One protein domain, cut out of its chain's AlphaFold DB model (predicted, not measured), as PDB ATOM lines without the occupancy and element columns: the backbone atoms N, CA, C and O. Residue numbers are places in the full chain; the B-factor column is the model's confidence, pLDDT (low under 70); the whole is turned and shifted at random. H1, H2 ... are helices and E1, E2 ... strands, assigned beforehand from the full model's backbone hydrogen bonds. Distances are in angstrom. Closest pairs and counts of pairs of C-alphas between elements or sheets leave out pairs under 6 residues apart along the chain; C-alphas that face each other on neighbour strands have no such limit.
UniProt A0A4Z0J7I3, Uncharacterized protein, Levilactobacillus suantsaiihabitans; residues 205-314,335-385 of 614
ATOM      1  N   ILE A 205       3.436   3.283  43.833       88.12
ATOM      2  CA  ILE A 205       4.350   4.315  44.381       88.12
ATOM      3  C   ILE A 205       5.759   3.817  44.743       88.12
ATOM      4  O   ILE A 205       6.692   4.624  44.782       88.12
ATOM      5  N   ARG A 206       5.916   2.520  45.041       86.00
ATOM      6  CA  ARG A 206       7.218   1.907  45.337       86.00
ATOM      7  C   ARG A 206       8.030   1.694  44.063       86.00
ATOM      8  O   ARG A 206       9.189   2.090  44.019       86.00
ATOM      9  N   ASP A 207       7.396   1.111  43.050       90.38
ATOM     10  CA  ASP A 207       8.052   0.639  41.827       90.38
ATOM     11  C   ASP A 207       8.054   1.710  40.713       90.38
ATOM     12  O   ASP A 207       8.772   1.583  39.727       90.38
ATOM     13  N   TYR A 208       7.305   2.806  40.905       94.12
ATOM     14  CA  TYR A 208       7.237   3.977  40.025       94.12
ATOM     15  C   TYR A 208       7.628   5.272  40.780       94.12
ATOM     16  O   TYR A 208       6.780   6.153  40.989       94.12
ATOM     17  N   PRO A 209       8.899   5.427  41.215       93.94
ATOM     18  CA  PRO A 209       9.391   6.631  41.892       93.94
ATOM     19  C   PRO A 209       9.029   7.962  41.218       93.94
ATOM     20  O   PRO A 209       8.726   8.920  41.932       93.94
ATOM     21  N   VAL A 210       9.010   8.015  39.884       95.44
ATOM     22  CA  VAL A 210       8.643   9.195  39.085       95.44
ATOM     23  C   VAL A 210       7.214   9.677  39.375       95.44
ATOM     24  O   VAL A 210       6.977  10.872  39.548       95.44
ATOM     25  N   ILE A 211       6.262   8.749  39.541       94.38
ATOM     26  CA  ILE A 211       4.863   9.052  39.887       94.38
ATOM     27  C   ILE A 211       4.779   9.570  41.324       94.38
ATOM     28  O   ILE A 211       4.088  10.549  41.603       94.38
ATOM     29  N   ARG A 212       5.522   8.958  42.254       91.62
ATOM     30  CA  ARG A 212       5.608   9.451  43.638       91.62
ATOM     31  C   ARG A 212       6.176  10.870  43.692       91.62
ATOM     32  O   ARG A 212       5.700  11.677  44.497       91.62
ATOM     33  N   ASP A 213       7.187  11.165  42.879       92.25
ATOM     34  CA  ASP A 213       7.790  12.491  42.811       92.25
ATOM     35  C   ASP A 213       6.852  13.518  42.178       92.25
ATOM     36  O   ASP A 213       6.790  14.626  42.703       92.25
ATOM     37  N   TYR A 214       6.031  13.148  41.186       93.75
ATOM     38  CA  TYR A 214       4.973  14.024  40.665       93.75
ATOM     39  C   TYR A 214       4.087  14.569  41.795       93.75
ATOM     40  O   TYR A 214       3.987  15.777  41.964       93.75
ATOM     41  N   TYR A 215       3.536  13.719  42.666       90.50
ATOM     42  CA  TYR A 215       2.717  14.210  43.791       90.50
ATOM     43  C   TYR A 215       3.502  14.934  44.887       90.50
ATOM     44  O   TYR A 215       2.901  15.646  45.698       90.50
ATOM     45  N   ARG A 216       4.820  14.716  44.961       88.69
ATOM     46  CA  ARG A 216       5.701  15.401  45.912       88.69
ATOM     47  C   ARG A 216       5.975  16.831  45.464       88.69
ATOM     48  O   ARG A 216       5.897  17.724  46.299       88.69
ATOM     49  N   VAL A 217       6.287  17.029  44.183       91.44
ATOM     50  CA  VAL A 217       6.771  18.313  43.657       91.44
ATOM     51  C   VAL A 217       5.703  19.099  42.902       91.44
ATOM     52  O   VAL A 217       5.865  20.299  42.745       91.44
ATOM     53  N   ILE A 218       4.602  18.484  42.467       92.69
ATOM     54  CA  ILE A 218       3.550  19.150  41.689       92.69
ATOM     55  C   ILE A 218       2.294  19.362  42.534       92.69
ATOM     56  O   ILE A 218       1.724  18.429  43.109       92.69
ATOM     57  N   ASP A 219       1.830  20.607  42.567       92.31
ATOM     58  CA  ASP A 219       0.469  20.970  42.915       92.31
ATOM     59  C   ASP A 219      -0.401  21.002  41.663       92.31
ATOM     60  O   ASP A 219      -0.428  21.968  40.904       92.31
ATOM     61  N   PHE A 220      -1.119  19.910  41.432       91.75
ATOM     62  CA  PHE A 220      -1.952  19.789  40.248       91.75
ATOM     63  C   PHE A 220      -3.232  20.632  40.318       91.75
ATOM     64  O   PHE A 220      -3.841  20.828  39.275       91.75
ATOM     65  N   TYR A 221      -3.675  21.113  41.490       92.00
ATOM     66  CA  TYR A 221      -4.945  21.845  41.613       92.00
ATOM     67  C   TYR A 221      -5.014  23.106  40.738       92.00
ATOM     68  O   TYR A 221      -5.957  23.192  39.947       92.00
ATOM     69  N   PRO A 222      -4.050  24.046  40.814       92.81
ATOM     70  CA  PRO A 222      -4.008  25.181  39.889       92.81
ATOM     71  C   PRO A 222      -3.891  24.730  38.426       92.81
ATOM     72  O   PRO A 222      -4.568  25.260  37.544       92.81
ATOM     73  N   LEU A 223      -3.114  23.672  38.169       94.31
ATOM     74  CA  LEU A 223      -2.864  23.177  36.817       94.31
ATOM     75  C   LEU A 223      -4.107  22.620  36.106       94.31
ATOM     76  O   LEU A 223      -4.117  22.585  34.880       94.31
ATOM     77  N   LEU A 224      -5.171  22.216  36.810       92.88
ATOM     78  CA  LEU A 224      -6.369  21.655  36.158       92.88
ATOM     79  C   LEU A 224      -7.042  22.650  35.209       92.88
ATOM     80  O   LEU A 224      -7.493  22.260  34.130       92.88
ATOM     81  N   ALA A 225      -7.149  23.912  35.628       94.38
ATOM     82  CA  ALA A 225      -7.734  24.982  34.824       94.38
ATOM     83  C   ALA A 225      -6.675  25.664  33.947       94.38
ATOM     84  O   ALA A 225      -6.944  25.977  32.782       94.38
ATOM     85  N   ASP A 226      -5.469  25.841  34.490       96.31
ATOM     86  CA  ASP A 226      -4.391  26.553  33.811       96.31
ATOM     87  C   ASP A 226      -3.893  25.785  32.581       96.31
ATOM     88  O   ASP A 226      -3.782  26.383  31.515       96.31
ATOM     89  N   LEU A 227      -3.707  24.459  32.672       95.81
ATOM     90  CA  LEU A 227      -3.269  23.653  31.525       95.81
ATOM     91  C   LEU A 227      -4.289  23.670  30.391       95.81
ATOM     92  O   LEU A 227      -3.894  23.834  29.245       95.81
ATOM     93  N   LYS A 228      -5.590  23.582  30.697       95.94
ATOM     94  CA  LYS A 228      -6.646  23.712  29.681       95.94
ATOM     95  C   LYS A 228      -6.518  25.038  28.940       95.94
ATOM     96  O   LYS A 228      -6.513  25.066  27.714       95.94
ATOM     97  N   THR A 229      -6.422  26.130  29.696       96.88
ATOM     98  CA  THR A 229      -6.314  27.484  29.142       96.88
ATOM     99  C   THR A 229      -5.044  27.629  28.306       96.88
ATOM    100  O   THR A 229      -5.105  28.122  27.182       96.88
ATOM    101  N   TYR A 230      -3.911  27.147  28.815       97.38
ATOM    102  CA  TYR A 230      -2.629  27.145  28.118       97.38
ATOM    103  C   TYR A 230      -2.706  26.389  26.785       97.38
ATOM    104  O   TYR A 230      -2.361  26.952  25.747       97.38
ATOM    105  N   THR A 231      -3.219  25.154  26.784       96.56
ATOM    106  CA  THR A 231      -3.255  24.311  25.579       96.56
ATOM    107  C   THR A 231      -4.286  24.779  24.557       96.56
ATOM    108  O   THR A 231      -3.998  24.780  23.367       96.56
ATOM    109  N   THR A 232      -5.464  25.254  24.985       95.75
ATOM    110  CA  THR A 232      -6.469  25.813  24.057       95.75
ATOM    111  C   THR A 232      -5.980  27.102  23.383       95.75
ATOM    112  O   THR A 232      -6.390  27.398  22.265       95.75
ATOM    113  N   ASN A 233      -5.053  27.828  24.012       96.31
ATOM    114  CA  ASN A 233      -4.405  29.008  23.434       96.31
ATOM    115  C   ASN A 233      -3.128  28.674  22.629       96.31
ATOM    116  O   ASN A 233      -2.312  29.561  22.381       96.31
ATOM    117  N   GLY A 234      -2.933  27.409  22.234       94.94
ATOM    118  CA  GLY A 234      -1.807  26.970  21.399       94.94
ATOM    119  C   GLY A 234      -0.505  26.704  22.159       94.94
ATOM    120  O   GLY A 234       0.567  26.682  21.558       94.94
ATOM    121  N   GLY A 235      -0.560  26.536  23.482       96.38
ATOM    122  CA  GLY A 235       0.593  26.154  24.290       96.38
ATOM    123  C   GLY A 235       1.006  24.696  24.077       96.38
ATOM    124  O   GLY A 235       0.235  23.790  24.384       96.38
ATOM    125  N   THR A 236       2.235  24.473  23.604       96.12
ATOM    126  CA  THR A 236       2.763  23.137  23.250       96.12
ATOM    127  C   THR A 236       4.073  22.772  23.957       96.12
ATOM    128  O   THR A 236       4.619  21.691  23.743       96.12
ATOM    129  N   VAL A 237       4.595  23.655  24.816       96.69
ATOM    130  CA  VAL A 237       5.867  23.456  25.524       96.69
ATOM    131  C   VAL A 237       5.593  23.011  26.957       96.69
ATOM    132  O   VAL A 237       4.882  23.688  27.699       96.69
ATOM    133  N   PHE A 238       6.203  21.901  27.366       97.38
ATOM    134  CA  PHE A 238       6.045  21.319  28.696       97.38
ATOM    135  C   PHE A 238       7.413  21.079  29.347       97.38
ATOM    136  O   PHE A 238       8.412  20.954  28.638       97.38
ATOM    137  N   PRO A 239       7.487  21.000  30.688       97.06
ATOM    138  CA  PRO A 239       8.700  20.536  31.349       97.06
ATOM    139  C   PRO A 239       9.027  19.092  30.955       97.06
ATOM    140  O   PRO A 239       8.132  18.244  30.920       97.06
ATOM    141  N   LYS A 240      10.307  18.757  30.791       96.62
ATOM    142  CA  LYS A 240      10.765  17.388  30.492       96.62
ATOM    143  C   LYS A 240      10.311  16.379  31.539       96.62
ATOM    144  O   LYS A 240       9.962  15.247  31.211       96.62
ATOM    145  N   PHE A 241      10.241  16.807  32.801       97.38
ATOM    146  CA  PHE A 241       9.690  15.980  33.870       97.38
ATOM    147  C   PHE A 241       8.229  15.588  33.603       97.38
ATOM    148  O   PHE A 241       7.853  14.449  33.865       97.38
ATOM    149  N   PHE A 242       7.403  16.490  33.052       97.25
ATOM    150  CA  PHE A 242       6.024  16.157  32.675       97.25
ATOM    151  C   PHE A 242       6.029  15.130  31.547       97.25
ATOM    152  O   PHE A 242       5.377  14.099  31.677       97.25
ATOM    153  N   GLU A 243       6.798  15.365  30.485       97.12
ATOM    154  CA  GLU A 243       6.902  14.437  29.351       97.12
ATOM    155  C   GLU A 243       7.270  13.017  29.828       97.12
ATOM    156  O   GLU A 243       6.603  12.041  29.473       97.12
ATOM    157  N   ARG A 244       8.248  12.901  30.738       97.19
ATOM    158  CA  ARG A 244       8.663  11.620  31.333       97.19
ATOM    159  C   ARG A 244       7.599  10.995  32.242       97.19
ATOM    160  O   ARG A 244       7.325   9.800  32.123       97.19
ATOM    161  N   VAL A 245       6.982  11.778  33.132       97.62
ATOM    162  CA  VAL A 245       5.898  11.314  34.020       97.62
ATOM    163  C   VAL A 245       4.726  10.775  33.203       97.62
ATOM    164  O   VAL A 245       4.203   9.707  33.517       97.62
ATOM    165  N   TYR A 246       4.310  11.490  32.155       97.88
ATOM    166  CA  TYR A 246       3.174  11.087  31.331       97.88
ATOM    167  C   TYR A 246       3.496   9.885  30.446       97.88
ATOM    168  O   TYR A 246       2.636   9.019  30.306       97.88
ATOM    169  N   ALA A 247       4.730   9.744  29.950       97.25
ATOM    170  CA  ALA A 247       5.161   8.510  29.293       97.25
ATOM    171  C   ALA A 247       5.040   7.294  30.232       97.25
ATOM    172  O   ALA A 247       4.452   6.273  29.863       97.25
ATOM    173  N   ALA A 248       5.517   7.421  31.477       97.06
ATOM    174  CA  ALA A 248       5.376   6.375  32.491       97.06
ATOM    175  C   ALA A 248       3.901   6.099  32.836       97.06
ATOM    176  O   ALA A 248       3.492   4.942  32.925       97.06
ATOM    177  N   TYR A 249       3.086   7.145  32.993       97.75
ATOM    178  CA  TYR A 249       1.665   7.022  33.313       97.75
ATOM    179  C   TYR A 249       0.858   6.366  32.186       97.75
ATOM    180  O   TYR A 249       0.040   5.490  32.458       97.75
ATOM    181  N   PHE A 250       1.087   6.734  30.927       97.62
ATOM    182  CA  PHE A 250       0.394   6.130  29.788       97.62
ATOM    183  C   PHE A 250       0.815   4.679  29.567       97.62
ATOM    184  O   PHE A 250      -0.051   3.840  29.325       97.62
ATOM    185  N   GLY A 251       2.100   4.355  29.747       96.06
ATOM    186  CA  GLY A 251       2.557   2.962  29.773       96.06
ATOM    187  C   GLY A 251       1.882   2.164  30.894       96.06
ATOM    188  O   GLY A 251       1.372   1.069  30.665       96.06
ATOM    189  N   LEU A 252       1.786   2.745  32.092       96.75
ATOM    190  CA  LEU A 252       1.090   2.146  33.230       96.75
ATOM    191  C   LEU A 252      -0.395   1.904  32.919       96.75
ATOM    192  O   LEU A 252      -0.866   0.786  33.129       96.75
ATOM    193  N   LEU A 253      -1.113   2.898  32.381       97.69
ATOM    194  CA  LEU A 253      -2.511   2.752  31.962       97.69
ATOM    195  C   LEU A 253      -2.674   1.644  30.920       97.69
ATOM    196  O   LEU A 253      -3.554   0.805  31.075       97.69
ATOM    197  N   ALA A 254      -1.824   1.619  29.894       96.31
ATOM    198  CA  ALA A 254      -1.911   0.651  28.806       96.31
ATOM    199  C   ALA A 254      -1.698  -0.794  29.276       96.31
ATOM    200  O   ALA A 254      -2.331  -1.711  28.753       96.31
ATOM    201  N   LEU A 255      -0.828  -0.992  30.269       96.00
ATOM    202  CA  LEU A 255      -0.510  -2.313  30.797       96.00
ATOM    203  C   LEU A 255      -1.477  -2.781  31.876       96.00
ATOM    204  O   LEU A 255      -1.957  -3.906  31.797       96.00
ATOM    205  N   HIS A 256      -1.785  -1.941  32.861       98.12
ATOM    206  CA  HIS A 256      -2.434  -2.366  34.105       98.12
ATOM    207  C   HIS A 256      -3.932  -2.073  34.158       98.12
ATOM    208  O   HIS A 256      -4.632  -2.616  35.015       98.12
ATOM    209  N   PHE A 257      -4.441  -1.221  33.267       98.25
ATOM    210  CA  PHE A 257      -5.822  -0.765  33.324       98.25
ATOM    211  C   PHE A 257      -6.546  -0.949  31.999       98.25
ATOM    212  O   PHE A 257      -6.000  -0.776  30.914       98.25
ATOM    213  N   ARG A 258      -7.834  -1.261  32.115       97.25
ATOM    214  CA  ARG A 258      -8.768  -1.271  30.998       97.25
ATOM    215  C   ARG A 258      -9.749  -0.116  31.164       97.25
ATOM    216  O   ARG A 258     -10.537  -0.100  32.109       97.25
ATOM    217  N   ILE A 259      -9.715   0.855  30.256       96.62
ATOM    218  CA  ILE A 259     -10.541   2.064  30.364       96.62
ATOM    219  C   ILE A 259     -11.916   1.820  29.733       96.62
ATOM    220  O   ILE A 259     -12.050   1.717  28.512       96.62
ATOM    221  N   GLY A 260     -12.951   1.753  30.571       93.94
ATOM    222  CA  GLY A 260     -14.345   1.695  30.137       93.94
ATOM    223  C   GLY A 260     -14.933   3.074  29.809       93.94
ATOM    224  O   GLY A 260     -14.482   4.100  30.321       93.94
ATOM    225  N   SER A 261     -16.005   3.082  29.010       92.31
ATOM    226  CA  SER A 261     -16.801   4.281  28.705       92.31
ATOM    227  C   SER A 261     -18.108   4.294  29.496       92.31
ATOM    228  O   SER A 261     -18.901   3.352  29.421       92.31
ATOM    229  N   LEU A 262     -18.356   5.378  30.240       89.38
ATOM    230  CA  LEU A 262     -19.671   5.647  30.836       89.38
ATOM    231  C   LEU A 262     -20.660   6.221  29.814       89.38
ATOM    232  O   LEU A 262     -21.807   5.762  29.803       89.38
ATOM    233  N   PRO A 263     -20.263   7.175  28.942       87.75
ATOM    234  CA  PRO A 263     -21.063   7.493  27.771       87.75
ATOM    235  C   PRO A 263     -21.315   6.242  26.929       87.75
ATOM    236  O   PRO A 263     -20.495   5.323  26.867       87.75
ATOM    237  N   ASP A 264     -22.464   6.213  26.266       86.12
ATOM    238  CA  ASP A 264     -22.718   5.225  25.225       86.12
ATOM    239  C   ASP A 264     -21.640   5.355  24.130       86.12
ATOM    240  O   ASP A 264     -21.421   6.481  23.677       86.12
ATOM    241  N   PRO A 265     -20.962   4.264  23.712       84.69
ATOM    242  CA  PRO A 265     -19.987   4.313  22.623       84.69
ATOM    243  C   PRO A 265     -20.533   4.967  21.349       84.69
ATOM    244  O   PRO A 265     -19.805   5.681  20.677       84.69
ATOM    245  N   THR A 266     -21.833   4.825  21.069       87.06
ATOM    246  CA  THR A 266     -22.496   5.476  19.921       87.06
ATOM    247  C   THR A 266     -22.539   7.005  20.011       87.06
ATOM    248  O   THR A 266     -22.794   7.682  19.019       87.06
ATOM    249  N   LYS A 267     -22.305   7.574  21.202       89.81
ATOM    250  CA  LYS A 267     -22.229   9.024  21.443       89.81
ATOM    251  C   LYS A 267     -20.803   9.569  21.368       89.81
ATOM    252  O   LYS A 267     -20.639  10.789  21.493       89.81
ATOM    253  N   LEU A 268     -19.806   8.696  21.229       92.06
ATOM    254  CA  LEU A 268     -18.427   9.080  20.962       92.06
ATOM    255  C   LEU A 268     -18.279   9.307  19.447       92.06
ATOM    256  O   LEU A 268     -18.805   8.546  18.641       92.06
ATOM    257  N   GLY A 269     -17.653  10.419  19.070       91.75
ATOM    258  CA  GLY A 269     -17.296  10.713  17.680       91.75
ATOM    259  C   GLY A 269     -16.024   9.970  17.262       91.75
ATOM    260  O   GLY A 269     -15.444   9.271  18.079       91.75
ATOM    261  N   PRO A 270     -15.550  10.127  16.017       92.00
ATOM    262  CA  PRO A 270     -14.296   9.511  15.598       92.00
ATOM    263  C   PRO A 270     -13.095  10.107  16.348       92.00
ATOM    264  O   PRO A 270     -13.081  11.298  16.679       92.00
ATOM    265  N   VAL A 271     -12.068   9.283  16.561       93.81
ATOM    266  CA  VAL A 271     -10.735   9.735  16.977       93.81
ATOM    267  C   VAL A 271      -9.964  10.214  15.743       93.81
ATOM    268  O   VAL A 271      -9.847   9.483  14.759       93.81
ATOM    269  N   THR A 272      -9.426  11.432  15.795       92.94
ATOM    270  CA  THR A 272      -8.711  12.061  14.678       92.94
ATOM    271  C   THR A 272      -7.227  12.169  15.003       92.94
ATOM    272  O   THR A 272      -6.849  12.747  16.019       92.94
ATOM    273  N   LEU A 273      -6.384  11.634  14.120       92.56
ATOM    274  CA  LEU A 273      -4.930  11.766  14.218       92.56
ATOM    275  C   LEU A 273      -4.438  13.042  13.494       92.56
ATOM    276  O   LEU A 273      -5.064  13.437  12.506       92.56
ATOM    277  N   PRO A 274      -3.315  13.649  13.925       94.06
ATOM    278  CA  PRO A 274      -2.556  13.269  15.110       94.06
ATOM    279  C   PRO A 274      -3.280  13.715  16.393       94.06
ATOM    280  O   PRO A 274      -4.073  14.652  16.374       94.06
ATOM    281  N   ILE A 275      -3.027  13.016  17.497       96.25
ATOM    282  CA  ILE A 275      -3.392  13.446  18.849       96.25
ATOM    283  C   ILE A 275      -2.123  14.012  19.466       96.25
ATOM    284  O   ILE A 275      -1.184  13.261  19.759       96.25
ATOM    285  N   GLU A 276      -2.093  15.322  19.656       96.38
ATOM    286  CA  GLU A 276      -0.947  15.991  20.255       96.38
ATOM    287  C   GLU A 276      -1.003  15.891  21.786       96.38
ATOM    288  O   GLU A 276      -2.061  15.737  22.396       96.38
ATOM    289  N   PHE A 277       0.148  15.979  22.450       97.38
ATOM    290  CA  PHE A 277       0.230  15.903  23.909       97.38
ATOM    291  C   PHE A 277      -0.601  17.007  24.582       97.38
ATOM    292  O   PHE A 277      -1.229  16.765  25.614       97.38
ATOM    293  N   ALA A 278      -0.684  18.187  23.959       96.88
ATOM    294  CA  ALA A 278      -1.532  19.290  24.402       96.88
ATOM    295  C   ALA A 278      -3.041  18.951  24.374       96.88
ATOM    296  O   ALA A 278      -3.793  19.433  25.229       96.88
ATOM    297  N   ASP A 279      -3.488  18.074  23.464       96.38
ATOM    298  CA  ASP A 279      -4.892  17.639  23.360       96.38
ATOM    299  C   ASP A 279      -5.363  16.928  24.628       96.38
ATOM    300  O   ASP A 279      -6.524  17.034  25.024       96.38
ATOM    301  N   LEU A 280      -4.445  16.268  25.336       96.81
ATOM    302  CA  LEU A 280      -4.734  15.512  26.553       96.81
ATOM    303  C   LEU A 280      -5.053  16.403  27.767       96.81
ATOM    304  O   LEU A 280      -5.357  15.875  28.840       96.81
ATOM    305  N   PHE A 281      -5.025  17.731  27.617       96.88
ATOM    306  CA  PHE A 281      -5.293  18.705  28.682       96.88
ATOM    307  C   PHE A 281      -6.495  19.625  28.419       96.88
ATOM    308  O   PHE A 281      -6.835  20.441  29.278       96.88
ATOM    309  N   HIS A 282      -7.233  19.420  27.324       95.50
ATOM    310  CA  HIS A 282      -8.522  20.073  27.087       95.50
ATOM    311  C   HIS A 282      -9.575  19.111  26.492       95.50
ATOM    312  O   HIS A 282      -9.333  17.920  26.320       95.50
ATOM    313  N   SER A 283     -10.808  19.588  26.286       95.81
ATOM    314  CA  SER A 283     -11.865  18.779  25.654       95.81
ATOM    315  C   SER A 283     -11.626  18.675  24.150       95.81
ATOM    316  O   SER A 283     -11.371  19.692  23.513       95.81
ATOM    317  N   GLY A 284     -11.802  17.488  23.569       92.88
ATOM    318  CA  GLY A 284     -11.562  17.260  22.144       92.88
ATOM    319  C   GLY A 284     -11.839  15.823  21.706       92.88
ATOM    320  O   GLY A 284     -12.458  15.046  22.442       92.88
ATOM    321  N   GLN A 285     -11.388  15.480  20.493       92.69
ATOM    322  CA  GLN A 285     -11.330  14.103  19.983       92.69
ATOM    323  C   GLN A 285     -12.660  13.351  20.140       92.69
ATOM    324  O   GLN A 285     -12.748  12.386  20.887       92.69
ATOM    325  N   GLY A 286     -13.751  13.861  19.556       88.12
ATOM    326  CA  GLY A 286     -15.039  13.154  19.555       88.12
ATOM    327  C   GLY A 286     -15.641  12.864  20.942       88.12
ATOM    328  O   GLY A 286     -16.369  11.891  21.090       88.12
ATOM    329  N   LYS A 287     -15.359  13.679  21.973       93.56
ATOM    330  CA  LYS A 287     -15.740  13.440  23.391       93.56
ATOM    331  C   LYS A 287     -15.015  12.264  24.057       93.56
ATOM    332  O   LYS A 287     -15.339  11.913  25.197       93.56
ATOM    333  N   HIS A 288     -14.005  11.693  23.403       95.75
ATOM    334  CA  HIS A 288     -13.076  10.779  24.060       95.75
ATOM    335  C   HIS A 288     -12.253  11.509  25.132       95.75
ATOM    336  O   HIS A 288     -11.903  10.894  26.140       95.75
ATOM    337  N   LEU A 289     -12.025  12.817  24.950       96.56
ATOM    338  CA  LEU A 289     -11.406  13.718  25.919       96.56
ATOM    339  C   LEU A 289     -12.420  14.767  26.383       96.56
ATOM    340  O   LEU A 289     -12.951  15.537  25.581       96.56
ATOM    341  N   VAL A 290     -12.708  14.796  27.685       96.06
ATOM    342  CA  VAL A 290     -13.650  15.760  28.282       96.06
ATOM    343  C   VAL A 290     -13.035  16.411  29.509       96.06
ATOM    344  O   VAL A 290     -12.783  15.741  30.511       96.06
ATOM    345  N   HIS A 291     -12.827  17.722  29.436       95.69
ATOM    346  CA  HIS A 291     -12.404  18.559  30.555       95.69
ATOM    347  C   HIS A 291     -13.581  18.886  31.483       95.69
ATOM    348  O   HIS A 291     -14.630  19.343  31.027       95.69
ATOM    349  N   ASP A 292     -13.386  18.680  32.785       92.88
ATOM    350  CA  ASP A 292     -14.251  19.187  33.853       92.88
ATOM    351  C   ASP A 292     -13.404  19.800  34.994       92.88
ATOM    352  O   ASP A 292     -12.185  19.943  34.885       92.88
ATOM    353  N   ALA A 293     -14.033  20.158  36.120       88.44
ATOM    354  CA  ALA A 293     -13.347  20.750  37.278       88.44
ATOM    355  C   ALA A 293     -12.237  19.863  37.894       88.44
ATOM    356  O   ALA A 293     -11.440  20.330  38.706       88.44
ATOM    357  N   LEU A 294     -12.180  18.579  37.534       87.56
ATOM    358  CA  LEU A 294     -11.187  17.608  37.988       87.56
ATOM    359  C   LEU A 294     -10.111  17.324  36.919       87.56
ATOM    360  O   LEU A 294      -9.278  16.440  37.125       87.56
ATOM    361  N   GLY A 295     -10.105  18.061  35.801       91.75
ATOM    362  CA  GLY A 295      -9.185  17.902  34.670       91.75
ATOM    363  C   GLY A 295      -9.800  17.120  33.504       91.75
ATOM    364  O   GLY A 295     -11.012  16.915  33.446       91.75
ATOM    365  N   VAL A 296      -8.977  16.654  32.562       96.31
ATOM    366  CA  VAL A 296      -9.462  15.891  31.395       96.31
ATOM    367  C   VAL A 296      -9.683  14.425  31.728       96.31
ATOM    368  O   VAL A 296      -8.837  13.784  32.346       96.31
ATOM    369  N   THR A 297     -10.829  13.909  31.293       96.38
ATOM    370  CA  THR A 297     -11.216  12.499  31.335       96.38
ATOM    371  C   THR A 297     -10.916  11.808  30.018       96.38
ATOM    372  O   THR A 297     -11.365  12.281  28.979       96.38
ATOM    373  N   LEU A 298     -10.268  10.647  30.084       96.00
ATOM    374  CA  LEU A 298     -10.208   9.659  29.015       96.00
ATOM    375  C   LEU A 298     -11.457   8.780  29.132       96.00
ATOM    376  O   LEU A 298     -11.568   7.954  30.041       96.00
ATOM    377  N   ASN A 299     -12.416   8.976  28.230       94.12
ATOM    378  CA  ASN A 299     -13.679   8.233  28.226       94.12
ATOM    379  C   ASN A 299     -13.594   6.881  27.506       94.12
ATOM    380  O   ASN A 299     -14.587   6.168  27.448       94.12
ATOM    381  N   SER A 300     -12.441   6.512  26.949       93.88
ATOM    382  CA  SER A 300     -12.290   5.282  26.165       93.88
ATOM    383  C   SER A 300     -10.857   4.767  26.199       93.88
ATOM    384  O   SER A 300      -9.929   5.573  26.227       93.88
ATOM    385  N   GLN A 301     -10.672   3.459  26.040       94.88
ATOM    386  CA  GLN A 301      -9.365   2.864  25.736       94.88
ATOM    387  C   GLN A 301      -8.806   3.301  24.366       94.88
ATOM    388  O   GLN A 301      -7.590   3.338  24.170       94.88
ATOM    389  N   GLU A 302      -9.690   3.633  23.422       95.06
ATOM    390  CA  GLU A 302      -9.337   3.958  22.038       95.06
ATOM    391  C   GLU A 302      -8.404   5.166  21.942       95.06
ATOM    392  O   GLU A 302      -7.382   5.070  21.279       95.06
ATOM    393  N   ILE A 303      -8.673   6.255  22.673       95.62
ATOM    394  CA  ILE A 303      -7.829   7.461  22.623       95.62
ATOM    395  C   ILE A 303      -6.389   7.207  23.084       95.62
ATOM    396  O   ILE A 303      -5.449   7.703  22.471       95.62
ATOM    397  N   LEU A 304      -6.207   6.397  24.133       96.25
ATOM    398  CA  LEU A 304      -4.881   6.024  24.629       96.25
ATOM    399  C   LEU A 304      -4.151   5.156  23.598       96.25
ATOM    400  O   LEU A 304      -2.988   5.397  23.295       96.25
ATOM    401  N   THR A 305      -4.859   4.180  23.029       95.44
ATOM    402  CA  THR A 305      -4.311   3.275  22.009       95.44
ATOM    403  C   THR A 305      -3.917   4.046  20.749       95.44
ATOM    404  O   THR A 305      -2.806   3.882  20.251       95.44
ATOM    405  N   ALA A 306      -4.796   4.934  20.279       95.56
ATOM    406  CA  ALA A 306      -4.561   5.796  19.133       95.56
ATOM    407  C   ALA A 306      -3.341   6.684  19.372       95.56
ATOM    408  O   ALA A 306      -2.432   6.645  18.549       95.56
ATOM    409  N   PHE A 307      -3.269   7.378  20.518       96.12
ATOM    410  CA  PHE A 307      -2.132   8.228  20.878       96.12
ATOM    411  C   PHE A 307      -0.807   7.458  20.828       96.12
ATOM    412  O   PHE A 307       0.134   7.910  20.182       96.12
ATOM    413  N   MET A 308      -0.757   6.278  21.452       94.06
ATOM    414  CA  MET A 308       0.447   5.441  21.532       94.06
ATOM    415  C   MET A 308       0.882   4.839  20.194       94.06
ATOM    416  O   MET A 308       2.059   4.545  20.014       94.06
ATOM    417  N   SER A 309      -0.057   4.621  19.273       91.56
ATOM    418  CA  SER A 309       0.211   3.993  17.973       91.56
ATOM    419  C   SER A 309       0.757   4.954  16.910       91.56
ATOM    420  O   SER A 309       1.096   4.517  15.812       91.56
ATOM    421  N   GLN A 310       0.826   6.256  17.208       91.62
ATOM    422  CA  GLN A 310       1.233   7.278  16.245       91.62
ATOM    423  C   GLN A 310       2.713   7.161  15.878       91.62
ATOM    424  O   GLN A 310       3.584   7.055  16.741       91.62
ATOM    425  N   THR A 311       3.020   7.262  14.586       82.06
ATOM    426  CA  THR A 311       4.403   7.312  14.105       82.06
ATOM    427  C   THR A 311       4.981   8.725  14.210       82.06
ATOM    428  O   THR A 311       4.423   9.672  13.659       82.06
ATOM    429  N   VAL A 312       6.143   8.858  14.858       81.06
ATOM    430  CA  VAL A 312       6.861  10.139  15.041       81.06
ATOM    431  C   VAL A 312       7.458  10.681  13.733       81.06
ATOM    432  O   VAL A 312       7.561  11.895  13.553       81.06
ATOM    433  N   THR A 313       7.835   9.800  12.802       68.75
ATOM    434  CA  THR A 313       8.393  10.164  11.492       68.75
ATOM    435  C   THR A 313       7.483   9.623  10.388       68.75
ATOM    436  O   THR A 313       7.138   8.439  10.436       68.75
ATOM    437  N   PRO A 314       7.089  10.429   9.381       57.44
ATOM    438  CA  PRO A 314       6.355   9.907   8.235       57.44
ATOM    439  C   PRO A 314       7.226   8.859   7.539       57.44
ATOM    440  O   PRO A 314       8.344   9.155   7.117       57.44
ATOM    441  N   VAL A 335       2.948  13.785  13.416       90.75
ATOM    442  CA  VAL A 335       3.020  14.498  14.699       90.75
ATOM    443  C   VAL A 335       3.861  15.766  14.538       90.75
ATOM    444  O   VAL A 335       4.994  15.713  14.039       90.75
ATOM    445  N   GLN A 336       3.332  16.904  14.976       90.94
ATOM    446  CA  GLN A 336       4.003  18.197  14.864       90.94
ATOM    447  C   GLN A 336       4.753  18.545  16.151       90.94
ATOM    448  O   GLN A 336       5.955  18.845  16.084       90.94
ATOM    449  N   ASP A 337       4.103  18.412  17.310       93.75
ATOM    450  CA  ASP A 337       4.611  18.949  18.573       93.75
ATOM    451  C   ASP A 337       5.820  18.175  19.107       93.75
ATOM    452  O   ASP A 337       5.836  16.945  19.180       93.75
ATOM    453  N   ALA A 338       6.842  18.913  19.551       95.12
ATOM    454  CA  ALA A 338       8.052  18.326  20.127       95.12
ATOM    455  C   ALA A 338       7.749  17.491  21.384       95.12
ATOM    456  O   ALA A 338       8.256  16.376  21.505       95.12
ATOM    457  N   ALA A 339       6.869  17.983  22.264       96.62
ATOM    458  CA  ALA A 339       6.471  17.271  23.478       96.62
ATOM    459  C   ALA A 339       5.812  15.920  23.155       96.62
ATOM    460  O   ALA A 339       6.148  14.907  23.766       96.62
ATOM    461  N   THR A 340       4.939  15.863  22.141       97.25
ATOM    462  CA  THR A 340       4.337  14.603  21.677       97.25
ATOM    463  C   THR A 340       5.404  13.620  21.210       97.25
ATOM    464  O   THR A 340       5.394  12.458  21.613       97.25
ATOM    465  N   LYS A 341       6.373  14.084  20.411       96.25
ATOM    466  CA  LYS A 341       7.483  13.247  19.928       96.25
ATOM    467  C   LYS A 341       8.322  12.706  21.082       96.25
ATOM    468  O   LYS A 341       8.649  11.522  21.076       96.25
ATOM    469  N   HIS A 342       8.638  13.536  22.077       96.19
ATOM    470  CA  HIS A 342       9.392  13.115  23.258       96.19
ATOM    471  C   HIS A 342       8.627  12.103  24.107       96.19
ATOM    472  O   HIS A 342       9.209  11.094  24.497       96.19
ATOM    473  N   VAL A 343       7.331  12.322  24.353       96.75
ATOM    474  CA  VAL A 343       6.491  11.374  25.099       96.75
ATOM    475  C   VAL A 343       6.435  10.035  24.369       96.75
ATOM    476  O   VAL A 343       6.709   9.009  24.982       96.75
ATOM    477  N   LEU A 344       6.157  10.020  23.061       95.31
ATOM    478  CA  LEU A 344       6.103   8.781  22.276       95.31
ATOM    479  C   LEU A 344       7.458   8.063  22.227       95.31
ATOM    480  O   LEU A 344       7.509   6.844  22.387       95.31
ATOM    481  N   ALA A 345       8.560   8.801  22.077       94.25
ATOM    482  CA  ALA A 345       9.905   8.234  22.129       94.25
ATOM    483  C   ALA A 345      10.224   7.642  23.513       94.25
ATOM    484  O   ALA A 345      10.711   6.516  23.606       94.25
ATOM    485  N   ALA A 346       9.897   8.359  24.591       93.94
ATOM    486  CA  ALA A 346      10.073   7.886  25.961       93.94
ATOM    487  C   ALA A 346       9.194   6.664  26.265       93.94
ATOM    488  O   ALA A 346       9.630   5.779  26.997       93.94
ATOM    489  N   MET A 347       7.991   6.591  25.685       92.62
ATOM    490  CA  MET A 347       7.101   5.431  25.774       92.62
ATOM    491  C   MET A 347       7.665   4.209  25.043       92.62
ATOM    492  O   MET A 347       7.675   3.113  25.598       92.62
ATOM    493  N   ALA A 348       8.174   4.394  23.822       89.94
ATOM    494  CA  ALA A 348       8.808   3.324  23.049       89.94
ATOM    495  C   ALA A 348      10.091   2.795  23.717       89.94
ATOM    496  O   ALA A 348      10.440   1.628  23.549       89.94
ATOM    497  N   ALA A 349      10.769   3.638  24.500       89.94
ATOM    498  CA  ALA A 349      11.990   3.320  25.235       89.94
ATOM    499  C   ALA A 349      11.778   3.231  26.762       89.94
ATOM    500  O   ALA A 349      12.696   3.526  27.535       89.94
ATOM    501  N   LEU A 350      10.577   2.848  27.224       90.69
ATOM    502  CA  LEU A 350      10.306   2.696  28.656       90.69
ATOM    503  C   LEU A 350      11.285   1.703  29.285       90.69
ATOM    504  O   LEU A 350      11.407   0.558  28.855       90.69
ATOM    505  N   SER A 351      11.963   2.153  30.336       88.88
ATOM    506  CA  SER A 351      12.954   1.385  31.083       88.88
ATOM    507  C   SER A 351      12.814   1.670  32.582       88.88
ATOM    508  O   SER A 351      12.158   2.650  32.956       88.88
ATOM    509  N   PRO A 352      13.457   0.881  33.461       88.25
ATOM    510  CA  PRO A 352      13.519   1.204  34.886       88.25
ATOM    511  C   PRO A 352      14.034   2.627  35.166       88.25
ATOM    512  O   PRO A 352      13.544   3.277  36.085       88.25
ATOM    513  N   ALA A 353      14.944   3.156  34.337       88.94
ATOM    514  CA  ALA A 353      15.449   4.525  34.468       88.94
ATOM    515  C   ALA A 353      14.360   5.585  34.217       88.94
ATOM    516  O   ALA A 353      14.317   6.605  34.900       88.94
ATOM    517  N   THR A 354      13.425   5.332  33.293       92.25
ATOM    518  CA  THR A 354      12.285   6.233  33.042       92.25
ATOM    519  C   THR A 354      11.398   6.371  34.283       92.25
ATOM    520  O   THR A 354      10.801   7.428  34.502       92.25
ATOM    521  N   LEU A 355      11.341   5.324  35.112       94.38
ATOM    522  CA  LEU A 355      10.547   5.272  36.339       94.38
ATOM    523  C   LEU A 355      11.251   5.861  37.561       94.38
ATOM    524  O   LEU A 355      10.596   6.038  38.589       94.38
ATOM    525  N   ASP A 356      12.548   6.152  37.472       95.25
ATOM    526  CA  ASP A 356      13.341   6.600  38.612       95.25
ATOM    527  C   ASP A 356      12.949   8.018  39.072       95.25
ATOM    528  O   ASP A 356      12.134   8.712  38.453       95.25
ATOM    529  N   ARG A 357      13.502   8.438  40.207       95.06
ATOM    530  CA  ARG A 357      13.304   9.749  40.825       95.06
ATOM    531  C   ARG A 357      13.501  10.896  39.834       95.06
ATOM    532  O   ARG A 357      14.149  10.772  38.794       95.06
ATOM    533  N   ILE A 358      12.924  12.044  40.169       94.56
ATOM    534  CA  ILE A 358      13.263  13.293  39.487       94.56
ATOM    535  C   ILE A 358      14.772  13.554  39.597       94.56
ATOM    536  O   ILE A 358      15.349  13.405  40.675       94.56
ATOM    537  N   THR A 359      15.399  13.927  38.485       94.94
ATOM    538  CA  THR A 359      16.821  14.296  38.444       94.94
ATOM    539  C   THR A 359      17.025  15.752  38.865       94.94
ATOM    540  O   THR A 359      16.113  16.575  38.760       94.94
ATOM    541  N   ASP A 360      18.240  16.114  39.283       92.00
ATOM    542  CA  ASP A 360      18.562  17.505  39.638       92.00
ATOM    543  C   ASP A 360      18.414  18.464  38.446       92.00
ATOM    544  O   ASP A 360      17.988  19.611  38.608       92.00
ATOM    545  N   ALA A 361      18.704  17.982  37.233       95.12
ATOM    546  CA  ALA A 361      18.518  18.739  35.999       95.12
ATOM    547  C   ALA A 361      17.032  19.034  35.736       95.12
ATOM    548  O   ALA A 361      16.672  20.181  35.481       95.12
ATOM    549  N   GLU A 362      16.158  18.030  35.862       95.94
ATOM    550  CA  GLU A 362      14.706  18.213  35.735       95.94
ATOM    551  C   GLU A 362      14.139  19.105  36.837       95.94
ATOM    552  O   GLU A 362      13.266  19.929  36.578       95.94
ATOM    553  N   LEU A 363      14.630  18.972  38.072       93.56
ATOM    554  CA  LEU A 363      14.188  19.813  39.179       93.56
ATOM    555  C   LEU A 363      14.593  21.277  38.964       93.56
ATOM    556  O   LEU A 363      13.802  22.182  39.237       93.56
ATOM    557  N   THR A 364      15.802  21.519  38.456       93.25
ATOM    558  CA  THR A 364      16.277  22.861  38.089       93.25
ATOM    559  C   THR A 364      15.449  23.432  36.943       93.25
ATOM    560  O   THR A 364      14.985  24.568  37.030       93.25
ATOM    561  N   GLU A 365      15.178  22.629  35.912       96.06
ATOM    562  CA  GLU A 365      14.306  23.016  34.805       96.06
ATOM    563  C   GLU A 365      12.896  23.369  35.295       96.06
ATOM    564  O   GLU A 365      12.380  24.419  34.926       96.06
ATOM    565  N   LEU A 366      12.293  22.562  36.179       95.69
ATOM    566  CA  LEU A 366      10.986  22.857  36.775       95.69
ATOM    567  C   LEU A 366      10.989  24.184  37.537       95.69
ATOM    568  O   LEU A 366      10.042  24.955  37.398       95.69
ATOM    569  N   LYS A 367      12.040  24.468  38.321       93.56
ATOM    570  CA  LYS A 367      12.188  25.748  39.039       93.56
ATOM    571  C   LYS A 367      12.191  26.926  38.068       93.56
ATOM    572  O   LYS A 367      11.473  27.897  38.292       93.56
ATOM    573  N   THR A 368      12.953  26.831  36.980       94.44
ATOM    574  CA  THR A 368      12.976  27.861  35.933       94.44
ATOM    575  C   THR A 368      11.622  27.966  35.229       94.44
ATOM    576  O   THR A 368      11.099  29.065  35.044       94.44
ATOM    577  N   PHE A 369      11.015  26.834  34.876       95.75
ATOM    578  CA  PHE A 369       9.757  26.782  34.138       95.75
ATOM    579  C   PHE A 369       8.565  27.283  34.961       95.75
ATOM    580  O   PHE A 369       7.630  27.850  34.401       95.75
ATOM    581  N   ALA A 370       8.600  27.156  36.290       94.69
ATOM    582  CA  ALA A 370       7.568  27.682  37.182       94.69
ATOM    583  C   ALA A 370       7.402  29.212  37.100       94.69
ATOM    584  O   ALA A 370       6.352  29.728  37.478       94.69
ATOM    585  N   ALA A 371       8.385  29.944  36.561       93.75
ATOM    586  CA  ALA A 371       8.257  31.375  36.280       93.75
ATOM    587  C   ALA A 371       7.411  31.684  35.022       93.75
ATOM    588  O   ALA A 371       7.011  32.833  34.814       93.75
ATOM    589  N   ASN A 372       7.113  30.687  34.179       95.38
ATOM    590  CA  ASN A 372       6.339  30.860  32.954       95.38
ATOM    591  C   ASN A 372       4.843  31.075  33.251       95.38
ATOM    592  O   ASN A 372       4.048  30.135  33.290       95.38
ATOM    593  N   ARG A 373       4.439  32.344  33.370       95.50
ATOM    594  CA  ARG A 373       3.040  32.732  33.627       95.50
ATOM    595  C   ARG A 373       2.062  32.358  32.512       95.50
ATOM    596  O   ARG A 373       0.867  32.303  32.780       95.50
ATOM    597  N   LYS A 374       2.535  32.095  31.285       95.31
ATOM    598  CA  LYS A 374       1.668  31.589  30.207       95.31
ATOM    599  C   LYS A 374       1.250  30.143  30.468       95.31
ATOM    600  O   LYS A 374       0.125  29.790  30.144       95.31
ATOM    601  N   PHE A 375       2.141  29.336  31.047       96.31
ATOM    602  CA  PHE A 375       1.856  27.946  31.405       96.31
ATOM    603  C   PHE A 375       0.911  27.848  32.603       96.31
ATOM    604  O   PHE A 375      -0.056  27.094  32.573       96.31
ATOM    605  N   SER A 376       1.175  28.631  33.651       96.94
ATOM    606  CA  SER A 376       0.263  28.773  34.782       96.94
ATOM    607  C   SER A 376       0.490  30.115  35.485       96.94
ATOM    608  O   SER A 376       1.624  30.430  35.863       96.94
ATOM    609  N   PRO A 377      -0.560  30.934  35.677       96.00
ATOM    610  CA  PRO A 377      -0.463  32.148  36.476       96.00
ATOM    611  C   PRO A 377      -0.351  31.859  37.981       96.00
ATOM    612  O   PRO A 377       0.081  32.741  38.723       96.00
ATOM    613  N   HIS A 378      -0.688  30.651  38.437       96.31
ATOM    614  CA  HIS A 378      -0.693  30.261  39.847       96.31
ATOM    615  C   HIS A 378       0.562  29.462  40.237       96.31
ATOM    616  O   HIS A 378       1.253  28.890  39.400       96.31
ATOM    617  N   ALA A 379       0.879  29.407  41.533       94.25
ATOM    618  CA  ALA A 379       1.994  28.596  42.022       94.25
ATOM    619  C   ALA A 379       1.615  27.106  42.023       94.25
ATOM    620  O   ALA A 379       0.721  26.699  42.759       94.25
ATOM    621  N   TRP A 380       2.312  26.296  41.223       93.81
ATOM    622  CA  TRP A 380       2.052  24.856  41.085       93.81
ATOM    623  C   TRP A 380       3.239  23.962  41.469       93.81
ATOM    624  O   TRP A 380       3.121  22.742  41.458       93.81
ATOM    625  N   LEU A 381       4.396  24.533  41.806       94.00
ATOM    626  CA  LEU A 381       5.603  23.784  42.155       94.00
ATOM    627  C   LEU A 381       5.782  23.750  43.684       94.00
ATOM    628  O   LEU A 381       6.000  24.777  44.322       94.00
ATOM    629  N   ARG A 382       5.699  22.557  44.276       88.62
ATOM    630  CA  ARG A 382       5.867  22.271  45.710       88.62
ATOM    631  C   ARG A 382       7.319  21.909  46.011       88.62
ATOM    632  O   ARG A 382       7.649  20.745  46.228       88.62
ATOM    633  N   ILE A 383       8.214  22.889  46.016       75.44
ATOM    634  CA  ILE A 383       9.586  22.652  46.477       75.44
ATOM    635  C   ILE A 383       9.685  23.086  47.931       75.44
ATOM    636  O   ILE A 383       9.849  24.257  48.245       75.44
ATOM    637  N   GLN A 384       9.574  22.099  48.813       63.81
ATOM    638  CA  GLN A 384       9.997  22.193  50.206       63.81
ATOM    639  C   GLN A 384      11.353  21.499  50.337       63.81
ATOM    640  O   GLN A 384      11.467  20.427  50.926       63.81
ATOM    641  N   GLN A 385      12.384  22.045  49.708       57.22
ATOM    642  CA  GLN A 385      13.747  21.701  50.091       57.22
ATOM    643  C   GLN A 385      14.306  22.941  50.760       57.22
ATOM    644  O   GLN A 385      14.421  23.979  50.118       57.22
TER     645      GLN A 385
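This is residues 205 to 314 and 335 to 385 of the 614 residues of an uncharacterized protein of Levilactobacillus suantsaiihabitans (UniProt A0A4Z0J7I3). A crossed cluster of helices gathers round the long helix H3, with H1, H5, H6, H7 and H8 about it; to one side is a small hairpin, E2 and E3, with H4 and H2 near it. Thr 266, in the long link of residues 261 to 276, lies at one end of the longest span and Gln 385 at the other. The printed part has 161 residues, with eight named helices and three named strands in the order H1 H2 H3 E1 H4 E2 E3 H5 H6 H7 H8, mostly helix; its sheet, E2 - E3, is antiparallel. It is compact, with a radius of gyration of the C-alphas of 15.6 A, and only just rounded, spanning 50 by 34 by 32 A.

Find C-alpha 289 at (-11.406, 13.718, 25.919), where E2 begins, residues 289 to 292; E3 follows at 295 to 298. H4 is residues 277 to 281 and H2 residues 220 to 232, 17.9 A long. H3, residues 240 to 256, runs 24.0 A from C-alpha 240 at (10.765, 17.388, 30.492), and E1 is residues 257 to 260. Then look for H1 at 209 to 217, H5 at 301 to 308, H6 at 338 to 348, 15.3 A long, H7 at 352 to 355, and H8 at 360 to 369, ending with C-alpha 369 at (9.757, 26.782, 34.138).

Start at the hairpin E2 and E3, antiparallel at 149 degrees: N 290 and O 297, 3.1 A apart, and N 297 and O 290, 2.8 A, are within hydrogen-bond range. The closest C-alphas of H2 and E3, Leu 224 and Gly 295, are 4.9 A apart. H4 touches H2, residues 227 to 231 alone, at Lys 228 and Phe 281, with C-alphas 5.3 A apart, and H6 at Phe 277 and Thr 340, 4.9 A. From H6 go to the hub, H3: they touch at Ala 247 and Met 347, 5.1 A, the same way at a steep tilt of 43 degrees. With residues 245 to 249 alone H3 touches H1, at Val 210 and Val 245, 6.1 A, opposite ways at a steep 52 degrees. H8 touches residues 240 to 241 of H3 alone, at Phe 241 and Glu 362, 5.8 A. H7 touches H1 at Val 210 and Leu 355, 5.2 A. H3 and H5 only just touch, with 3 pairs of C-alphas within 8 A, the closest being Phe 250 and Leu 304, 7.4 A. E1 pairs with no named strand. Every O i to N i+4 pair is within hydrogen-bond range in H1, H3, H5, H6 and H8; H2 has 7 of 9, H4 0 of 1 but 2 of 2 O i to N i+3 pairs, and H7 is too short for an O i to N i+4 pair.

The farthest C-alphas, Thr 266 and Gln 385, are 49.9 A apart. Residues 315 to 334 are not printed; C-alphas 314 and 335 across the cut are 8.6 A apart. The link E1 to H4 is long. Mean pLDDT of the printed part is 93.1; residues 313 to 314 and 384 to 385 are under 70.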